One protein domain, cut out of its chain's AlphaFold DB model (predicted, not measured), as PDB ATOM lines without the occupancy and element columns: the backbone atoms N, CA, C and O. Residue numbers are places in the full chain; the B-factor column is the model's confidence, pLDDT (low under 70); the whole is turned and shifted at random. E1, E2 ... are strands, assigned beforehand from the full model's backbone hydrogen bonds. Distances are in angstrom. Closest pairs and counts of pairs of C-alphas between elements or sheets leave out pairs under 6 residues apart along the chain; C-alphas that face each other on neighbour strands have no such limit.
ATOM      1  N   SER A  96      35.373 -12.044 -19.992       79.29
ATOM      2  CA  SER A  96      34.005 -11.734 -20.404       79.29
ATOM      3  C   SER A  96      33.197 -11.154 -19.250       79.29
ATOM      4  O   SER A  96      33.463 -11.421 -18.076       79.29
ATOM      5  N   ARG A  97      32.208 -10.322 -19.583       76.31
ATOM      6  CA  ARG A  97      31.192  -9.841 -18.642       76.31
ATOM      7  C   ARG A  97      29.822  -9.812 -19.305       76.31
ATOM      8  O   ARG A  97      29.698  -9.393 -20.454       76.31
ATOM      9  N   VAL A  98      28.795 -10.198 -18.557       72.92
ATOM     10  CA  VAL A  98      27.397 -10.019 -18.962       72.92
ATOM     11  C   VAL A  98      27.024  -8.552 -18.752       72.92
ATOM     12  O   VAL A  98      27.279  -7.996 -17.682       72.92
ATOM     13  N   LEU A  99      26.447  -7.907 -19.765       68.76
ATOM     14  CA  LEU A  99      25.960  -6.536 -19.652       68.76
ATOM     15  C   LEU A  99      24.522  -6.551 -19.109       68.76
ATOM     16  O   LEU A  99      23.627  -7.108 -19.752       68.76
ATOM     17  N   PRO A 100      24.254  -5.942 -17.939       54.17
ATOM     18  CA  PRO A 100      22.903  -5.875 -17.401       54.17
ATOM     19  C   PRO A 100      21.986  -5.125 -18.375       54.17
ATOM     20  O   PRO A 100      22.320  -4.020 -18.797       54.17
ATOM     21  N   LYS A 101      20.805  -5.697 -18.652       55.05
ATOM     22  CA  LYS A 101      19.698  -5.119 -19.447       55.05
ATOM     23  C   LYS A 101      19.800  -5.183 -20.979       55.05
ATOM     24  O   LYS A 101      18.927  -4.623 -21.627       55.05
ATOM     25  N   ALA A 102      20.803  -5.842 -21.557       55.98
ATOM     26  CA  ALA A 102      21.008  -5.794 -23.010       55.98
ATOM     27  C   ALA A 102      21.142  -7.163 -23.703       55.98
ATOM     28  O   ALA A 102      21.626  -7.177 -24.829       55.98
ATOM     29  N   ASN A 103      20.794  -8.286 -23.048       66.73
ATOM     30  CA  ASN A 103      20.974  -9.658 -23.571       66.73
ATOM     31  C   ASN A 103      22.309  -9.853 -24.321       66.73
ATOM     32  O   ASN A 103      22.372 -10.485 -25.367       66.73
ATOM     33  N   SER A 104      23.388  -9.258 -23.803       69.69
ATOM     34  CA  SER A 104      24.679  -9.188 -24.486       69.69
ATOM     35  C   SER A 104      25.828  -9.464 -23.530       69.69
ATOM     36  O   SER A 104      25.790  -9.148 -22.333       69.69
ATOM     37  N   ILE A 105      26.876 -10.067 -24.080       74.65
ATOM     38  CA  ILE A 105      28.120 -10.375 -23.387       74.65
ATOM     39  C   ILE A 105      29.223  -9.588 -24.075       74.65
ATOM     40  O   ILE A 105      29.353  -9.609 -25.296       74.65
ATOM     41  N   GLN A 106      30.028  -8.892 -23.280       76.68
ATOM     42  CA  GLN A 106      31.220  -8.226 -23.774       76.68
ATOM     43  C   GLN A 106      32.436  -9.087 -23.450       76.68
ATOM     44  O   GLN A 106      32.722  -9.334 -22.277       76.68
ATOM     45  N   CYS A 107      33.160  -9.500 -24.486       77.15
ATOM     46  CA  CYS A 107      34.419 -10.228 -24.372       77.15
ATOM     47  C   CYS A 107      35.584  -9.295 -24.721       77.15
ATOM     48  O   CYS A 107      35.504  -8.531 -25.682       77.15
ATOM     49  N   TYR A 108      36.659  -9.337 -23.937       74.87
ATOM     50  CA  TYR A 108      37.851  -8.521 -24.141       74.87
ATOM     51  C   TYR A 108      39.067  -9.399 -24.434       74.87
ATOM     52  O   TYR A 108      39.418 -10.277 -23.644       74.87
ATOM     53  N   PHE A 109      39.733  -9.106 -25.549       72.23
ATOM     54  CA  PHE A 109      40.917  -9.814 -26.030       72.23
ATOM     55  C   PHE A 109      42.109  -8.842 -26.029       72.23
ATOM     56  O   PHE A 109      42.293  -8.088 -26.988       72.23
ATOM     57  N   PRO A 110      42.899  -8.766 -24.940       66.12
ATOM     58  CA  PRO A 110      44.011  -7.825 -24.862       66.12
ATOM     59  C   PRO A 110      45.080  -8.143 -25.912       66.12
ATOM     60  O   PRO A 110      45.398  -9.303 -26.151       66.12
ATOM     61  N   ALA A 111      45.713  -7.110 -26.479       64.95
ATOM     62  CA  ALA A 111      46.716  -7.263 -27.541       64.95
ATOM     63  C   ALA A 111      47.868  -8.226 -27.181       64.95
ATOM     64  O   ALA A 111      48.377  -8.942 -28.034       64.95
ATOM     65  N   LYS A 112      48.260  -8.287 -25.900       62.10
ATOM     66  CA  LYS A 112      49.298  -9.215 -25.414       62.10
ATOM     67  C   LYS A 112      48.887 -10.698 -25.452       62.10
ATOM     68  O   LYS A 112      49.769 -11.547 -25.424       62.10
ATOM     69  N   ASP A 113      47.590 -10.987 -25.536       55.20
ATOM     70  CA  ASP A 113      47.024 -12.339 -25.591       55.20
ATOM     71  C   ASP A 113      46.634 -12.730 -27.037       55.20
ATOM     72  O   ASP A 113      46.173 -13.844 -27.271       55.20
ATOM     73  N   GLN A 114      46.886 -11.871 -28.041       53.67
ATOM     74  CA  GLN A 114      46.669 -12.186 -29.468       53.67
ATOM     75  C   GLN A 114      47.519 -13.362 -29.981       53.67
ATOM     76  O   GLN A 114      47.275 -13.870 -31.072       53.67
ATOM     77  N   MET A 115      48.472 -13.852 -29.180       58.42
ATOM     78  CA  MET A 115      49.179 -15.108 -29.450       58.42
ATOM     79  C   MET A 115      48.238 -16.325 -29.540       58.42
ATOM     80  O   MET A 115      48.639 -17.348 -30.086       58.42
ATOM     81  N   PHE A 116      46.992 -16.216 -29.064       66.92
ATOM     82  CA  PHE A 116      45.966 -17.261 -29.140       66.92
ATOM     83  C   PHE A 116      44.955 -17.015 -30.276       66.92
ATOM     84  O   PHE A 116      43.742 -16.972 -30.052       66.92
ATOM     85  N   CYS A 117      45.453 -16.837 -31.504       72.35
ATOM     86  CA  CYS A 117      44.615 -16.877 -32.708       72.35
ATOM     87  C   CYS A 117      43.973 -18.267 -32.862       72.35
ATOM     88  O   CYS A 117      44.627 -19.285 -32.638       72.35
ATOM     89  N   GLY A 118      42.694 -18.322 -33.234       77.80
ATOM     90  CA  GLY A 118      41.922 -19.565 -33.262       77.80
ATOM     91  C   GLY A 118      40.412 -19.343 -33.274       77.80
ATOM     92  O   GLY A 118      39.946 -18.204 -33.254       77.80
ATOM     93  N   VAL A 119      39.654 -20.439 -33.331       80.53
ATOM     94  CA  VAL A 119      38.183 -20.435 -33.262       80.53
ATOM     95  C   VAL A 119      37.747 -20.424 -31.798       80.53
ATOM     96  O   VAL A 119      38.249 -21.202 -30.990       80.53
ATOM     97  N   TYR A 120      36.815 -19.540 -31.464       78.92
ATOM     98  CA  TYR A 120      36.280 -19.356 -30.123       78.92
ATOM     99  C   TYR A 120      34.813 -19.760 -30.076       78.92
ATOM    100  O   TYR A 120      34.010 -19.336 -30.913       78.92
ATOM    101  N   LYS A 121      34.474 -20.530 -29.039       78.04
ATOM    102  CA  LYS A 121      33.098 -20.871 -28.693       78.04
ATOM    103  C   LYS A 121      32.533 -19.918 -27.653       78.04
ATOM    104  O   LYS A 121      33.270 -19.475 -26.771       78.04
ATOM    105  N   LEU A 122      31.233 -19.645 -27.726       79.49
ATOM    106  CA  LEU A 122      30.521 -18.932 -26.666       79.49
ATOM    107  C   LEU A 122      29.741 -19.926 -25.812       79.49
ATOM    108  O   LEU A 122      28.832 -20.592 -26.296       79.49
ATOM    109  N   VAL A 123      30.077 -19.980 -24.527       76.48
ATOM    110  CA  VAL A 123      29.360 -20.782 -23.535       76.48
ATOM    111  C   VAL A 123      28.848 -19.852 -22.446       76.48
ATOM    112  O   VAL A 123      29.629 -19.136 -21.818       76.48
ATOM    113  N   VAL A 124      27.538 -19.859 -22.219       76.34
ATOM    114  CA  VAL A 124      26.871 -19.061 -21.187       76.34
ATOM    115  C   VAL A 124      26.417 -19.992 -20.073       76.34
ATOM    116  O   VAL A 124      25.680 -20.942 -20.318       76.34
ATOM    117  N   GLN A 125      26.850 -19.729 -18.840       74.68
ATOM    118  CA  GLN A 125      26.304 -20.395 -17.657       74.68
ATOM    119  C   GLN A 125      25.348 -19.463 -16.923       74.68
ATOM    120  O   GLN A 125      25.733 -18.360 -16.530       74.68
ATOM    121  N   ALA A 126      24.116 -19.921 -16.719       76.05
ATOM    122  CA  ALA A 126      23.099 -19.214 -15.958       76.05
ATOM    123  C   ALA A 126      22.755 -20.006 -14.695       76.05
ATOM    124  O   ALA A 126      22.415 -21.183 -14.770       76.05
ATOM    125  N   LEU A 127      22.834 -19.348 -13.541       74.14
ATOM    126  CA  LEU A 127      22.313 -19.856 -12.275       74.14
ATOM    127  C   LEU A 127      20.893 -19.319 -12.108       74.14
ATOM    128  O   LEU A 127      20.702 -18.108 -11.999       74.14
ATOM    129  N   ILE A 128      19.911 -20.209 -12.136       75.01
ATOM    130  CA  ILE A 128      18.486 -19.882 -12.095       75.01
ATOM    131  C   ILE A 128      17.880 -20.541 -10.860       75.01
ATOM    132  O   ILE A 128      18.269 -21.643 -10.489       75.01
ATOM    133  N   TYR A 129      16.951 -19.853 -10.203       76.46
ATOM    134  CA  TYR A 129      16.211 -20.427  -9.087       76.46
ATOM    135  C   TYR A 129      15.207 -21.467  -9.599       76.46
ATOM    136  O   TYR A 129      14.333 -21.130 -10.397       76.46
ATOM    137  N   GLU A 130      15.317 -22.703  -9.120       68.86
ATOM    138  CA  GLU A 130      14.345 -23.769  -9.347       68.86
ATOM    139  C   GLU A 130      13.979 -24.426  -8.009       68.86
ATOM    140  O   GLU A 130      14.846 -25.028  -7.362       68.86
ATOM    141  N   PRO A 131      12.703 -24.348  -7.586       71.93
ATOM    142  CA  PRO A 131      12.251 -24.974  -6.352       71.93
ATOM    143  C   PRO A 131      12.563 -26.477  -6.318       71.93
ATOM    144  O   PRO A 131      12.218 -27.212  -7.244       71.93
ATOM    145  N   GLY A 132      13.154 -26.955  -5.219       74.59
ATOM    146  CA  GLY A 132      13.341 -28.387  -4.954       74.59
ATOM    147  C   GLY A 132      14.741 -28.937  -5.245       74.59
ATOM    148  O   GLY A 132      14.949 -30.144  -5.116       74.59
ATOM    149  N   TRP A 133      15.715 -28.086  -5.585       58.76
ATOM    150  CA  TRP A 133      17.052 -28.509  -6.035       58.76
ATOM    151  C   TRP A 133      18.182 -28.382  -4.999       58.76
ATOM    152  O   TRP A 133      19.367 -28.454  -5.329       58.76
ATOM    153  N   GLY A 134      17.841 -28.297  -3.712       59.93
ATOM    154  CA  GLY A 134      18.794 -28.418  -2.607       59.93
ATOM    155  C   GLY A 134      18.950 -27.129  -1.810       59.93
ATOM    156  O   GLY A 134      18.064 -26.287  -1.788       59.93
ATOM    157  N   ARG A 135      20.078 -26.987  -1.101       61.15
ATOM    158  CA  ARG A 135      20.230 -26.032   0.018       61.15
ATOM    159  C   ARG A 135      19.986 -24.555  -0.326       61.15
ATOM    160  O   ARG A 135      19.830 -23.763   0.596       61.15
ATOM    161  N   THR A 136      19.988 -24.194  -1.607       70.80
ATOM    162  CA  THR A 136      19.741 -22.831  -2.096       70.80
ATOM    163  C   THR A 136      18.736 -22.770  -3.253       70.80
ATOM    164  O   THR A 136      18.564 -21.683  -3.787       70.80
ATOM    165  N   ASP A 137      18.120 -23.890  -3.675       75.54
ATOM    166  CA  ASP A 137      17.211 -23.953  -4.844       75.54
ATOM    167  C   ASP A 137      17.788 -23.294  -6.122       75.54
ATOM    168  O   ASP A 137      17.075 -22.658  -6.891       75.54
ATOM    169  N   LEU A 138      19.103 -23.398  -6.358       73.99
ATOM    170  CA  LEU A 138      19.761 -22.840  -7.548       73.99
ATOM    171  C   LEU A 138      20.167 -23.965  -8.504       73.99
ATOM    172  O   LEU A 138      20.869 -24.894  -8.101       73.99
ATOM    173  N   HIS A 139      19.782 -23.840  -9.771       73.85
ATOM    174  CA  HIS A 139      20.141 -24.727 -10.869       73.85
ATOM    175  C   HIS A 139      21.082 -24.028 -11.860       73.85
ATOM    176  O   HIS A 139      20.868 -22.870 -12.218       73.85
ATOM    177  N   THR A 140      22.118 -24.730 -12.329       78.35
ATOM    178  CA  THR A 140      23.066 -24.204 -13.325       78.35
ATOM    179  C   THR A 140      22.733 -24.734 -14.713       78.35
ATOM    180  O   THR A 140      22.970 -25.904 -15.007       78.35
ATOM    181  N   TYR A 141      22.283 -23.856 -15.601       71.20
ATOM    182  CA  TYR A 141      22.144 -24.138 -17.025       71.20
ATOM    183  C   TYR A 141      23.421 -23.762 -17.764       71.20
ATOM    184  O   TYR A 141      23.961 -22.678 -17.559       71.20
ATOM    185  N   THR A 142      23.890 -24.644 -18.647       77.62
ATOM    186  CA  THR A 142      24.991 -24.357 -19.577       77.62
ATOM    187  C   THR A 142      24.429 -24.294 -20.991       77.62
ATOM    188  O   THR A 142      23.873 -25.274 -21.477       77.62
ATOM    189  N   MET A 143      24.577 -23.144 -21.637       71.72
ATOM    190  CA  MET A 143      24.138 -22.875 -23.003       71.72
ATOM    191  C   MET A 143      25.389 -22.764 -23.875       71.72
ATOM    192  O   MET A 143      26.168 -21.823 -23.722       71.72
ATOM    193  N   ASP A 144      25.620 -23.745 -24.743       78.68
ATOM    194  CA  ASP A 144      26.751 -23.761 -25.675       78.68
ATOM    195  C   ASP A 144      26.270 -23.306 -27.058       78.68
ATOM    196  O   ASP A 144      25.493 -24.003 -27.711       78.68
ATOM    197  N   TYR A 145      26.719 -22.129 -27.493       73.91
ATOM    198  CA  TYR A 145      26.400 -21.561 -28.807       73.91
ATOM    199  C   TYR A 145      27.347 -22.062 -29.909       73.91
ATOM    200  O   TYR A 145      27.217 -21.665 -31.068       73.91
ATOM    201  N   GLY A 146      28.301 -22.938 -29.579       79.16
ATOM    202  CA  GLY A 146      29.295 -23.431 -30.518       79.16
ATOM    203  C   GLY A 146      30.259 -22.336 -30.969       79.16
ATOM    204  O   GLY A 146      30.485 -21.359 -30.257       79.16
ATOM    205  N   ASP A 147      30.870 -22.536 -32.138       81.85
ATOM    206  CA  ASP A 147      31.889 -21.646 -32.704       81.85
ATOM    207  C   ASP A 147      31.252 -20.325 -33.175       81.85
ATOM    208  O   ASP A 147      30.468 -20.319 -34.124       81.85
ATOM    209  N   VAL A 148      31.594 -19.203 -32.532       79.30
ATOM    210  CA  VAL A 148      30.970 -17.889 -32.802       79.30
ATOM    211  C   VAL A 148      31.891 -16.897 -33.505       79.30
ATOM    212  O   VAL A 148      31.416 -16.015 -34.216       79.30
ATOM    213  N   LEU A 149      33.207 -17.010 -33.311       81.30
ATOM    214  CA  LEU A 149      34.187 -16.113 -33.926       81.30
ATOM    215  C   LEU A 149      35.539 -16.796 -34.092       81.30
ATOM    216  O   LEU A 149      35.878 -17.715 -33.352       81.30
ATOM    217  N   GLN A 150      36.339 -16.304 -35.034       81.50
ATOM    218  CA  GLN A 150      37.721 -16.726 -35.221       81.50
ATOM    219  C   GLN A 150      38.643 -15.510 -35.140       81.50
ATOM    220  O   GLN A 150      38.488 -14.559 -35.904       81.50
ATOM    221  N   LEU A 151      39.610 -15.546 -34.224       78.02
ATOM    222  CA  LEU A 151      40.680 -14.555 -34.168       78.02
ATOM    223  C   LEU A 151      41.779 -14.949 -35.156       78.02
ATOM    224  O   LEU A 151      42.310 -16.060 -35.082       78.02
ATOM    225  N   VAL A 152      42.113 -14.035 -36.063       76.83
ATOM    226  CA  VAL A 152      43.158 -14.198 -37.081       76.83
ATOM    227  C   VAL A 152      44.167 -13.052 -36.981       76.83
ATOM    228  O   VAL A 152      43.779 -11.907 -36.760       76.83
TER     229      VAL A 152
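Overview. This is residues 96 to 152 of the 607 residues of an uncharacterized protein of Trichuris trichiura (UniProt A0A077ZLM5). A long two-stranded hairpin, E3 and E4, makes the length of the domain, with one of its strands, E4, bending sharply near its far end. A second, much smaller hairpin, E1 and E2, is set off from it across a gap and joined to it by the link of residues 109 to 117; the turn of this small hairpin, residues 99 to 104, sticks out. The printed part has 57 residues with no named helix and four named strands, in the order E1, E2, E3, E4, in two antiparallel sheets of two strands each, and the class is all strand. The whole is only just extended, close to loose, with a radius of gyration of the C-alphas of 15.4 A, and its C-alphas span 46 by 22 by 18 A.

Along the chain. E3, residues 118 to 129, runs 35.3 A from its first to its last C-alpha, beginning at C-alpha 118 at (41.922, -19.565, -33.262). E4, residues 138 to 151, is the longest strand by residues, with 14; it runs 34.9 A and ends at C-alpha 151 at (40.680, -14.555, -34.168). E1, residues 96 to 99, begins at C-alpha 96 at (34.005, -11.734, -20.404) and is 9.6 A long. E2, residues 104 to 108, is 13.2 A long.

Arrangement. E3 and E4 form a hairpin of antiparallel neighbours, with 163 degrees between their N-to-C directions. C-alphas that face each other run from 129 and 138, 4.6 A apart, to 118 and 151, 5.2 A apart. N 128 and O 139 are within hydrogen-bond range at 2.8 A, and so are N 118 and O 151 at 2.9 A. E4 bends by 58 degrees at residue 147; beside this bend, N 148 and O 120 are 2.9 A apart, and C-alphas 121 and 147, which face each other, are 4.3 A apart. E1 and E2 form the other hairpin, antiparallel at 149 degrees, with N 97 and O 106 within hydrogen-bond range at 2.9 A. E1 is apart from E3 and from E4, and E2 is apart from both as well.

Size, cuts and confidence. The two C-alphas farthest apart are those of Gly 132 and Val 152, at 46.1 A, and the outline is a rod. The printed part has no cut. The link from E1 to E2 is tight, with 4 residues, while those from E2 to E3, 9 residues, and from E3 to E4, 8 residues, are short. The mean pLDDT of the printed part is 71.9; 17 residues are under 70, namely residues 99 to 104, 110 to 116, 130 and 133 to 135.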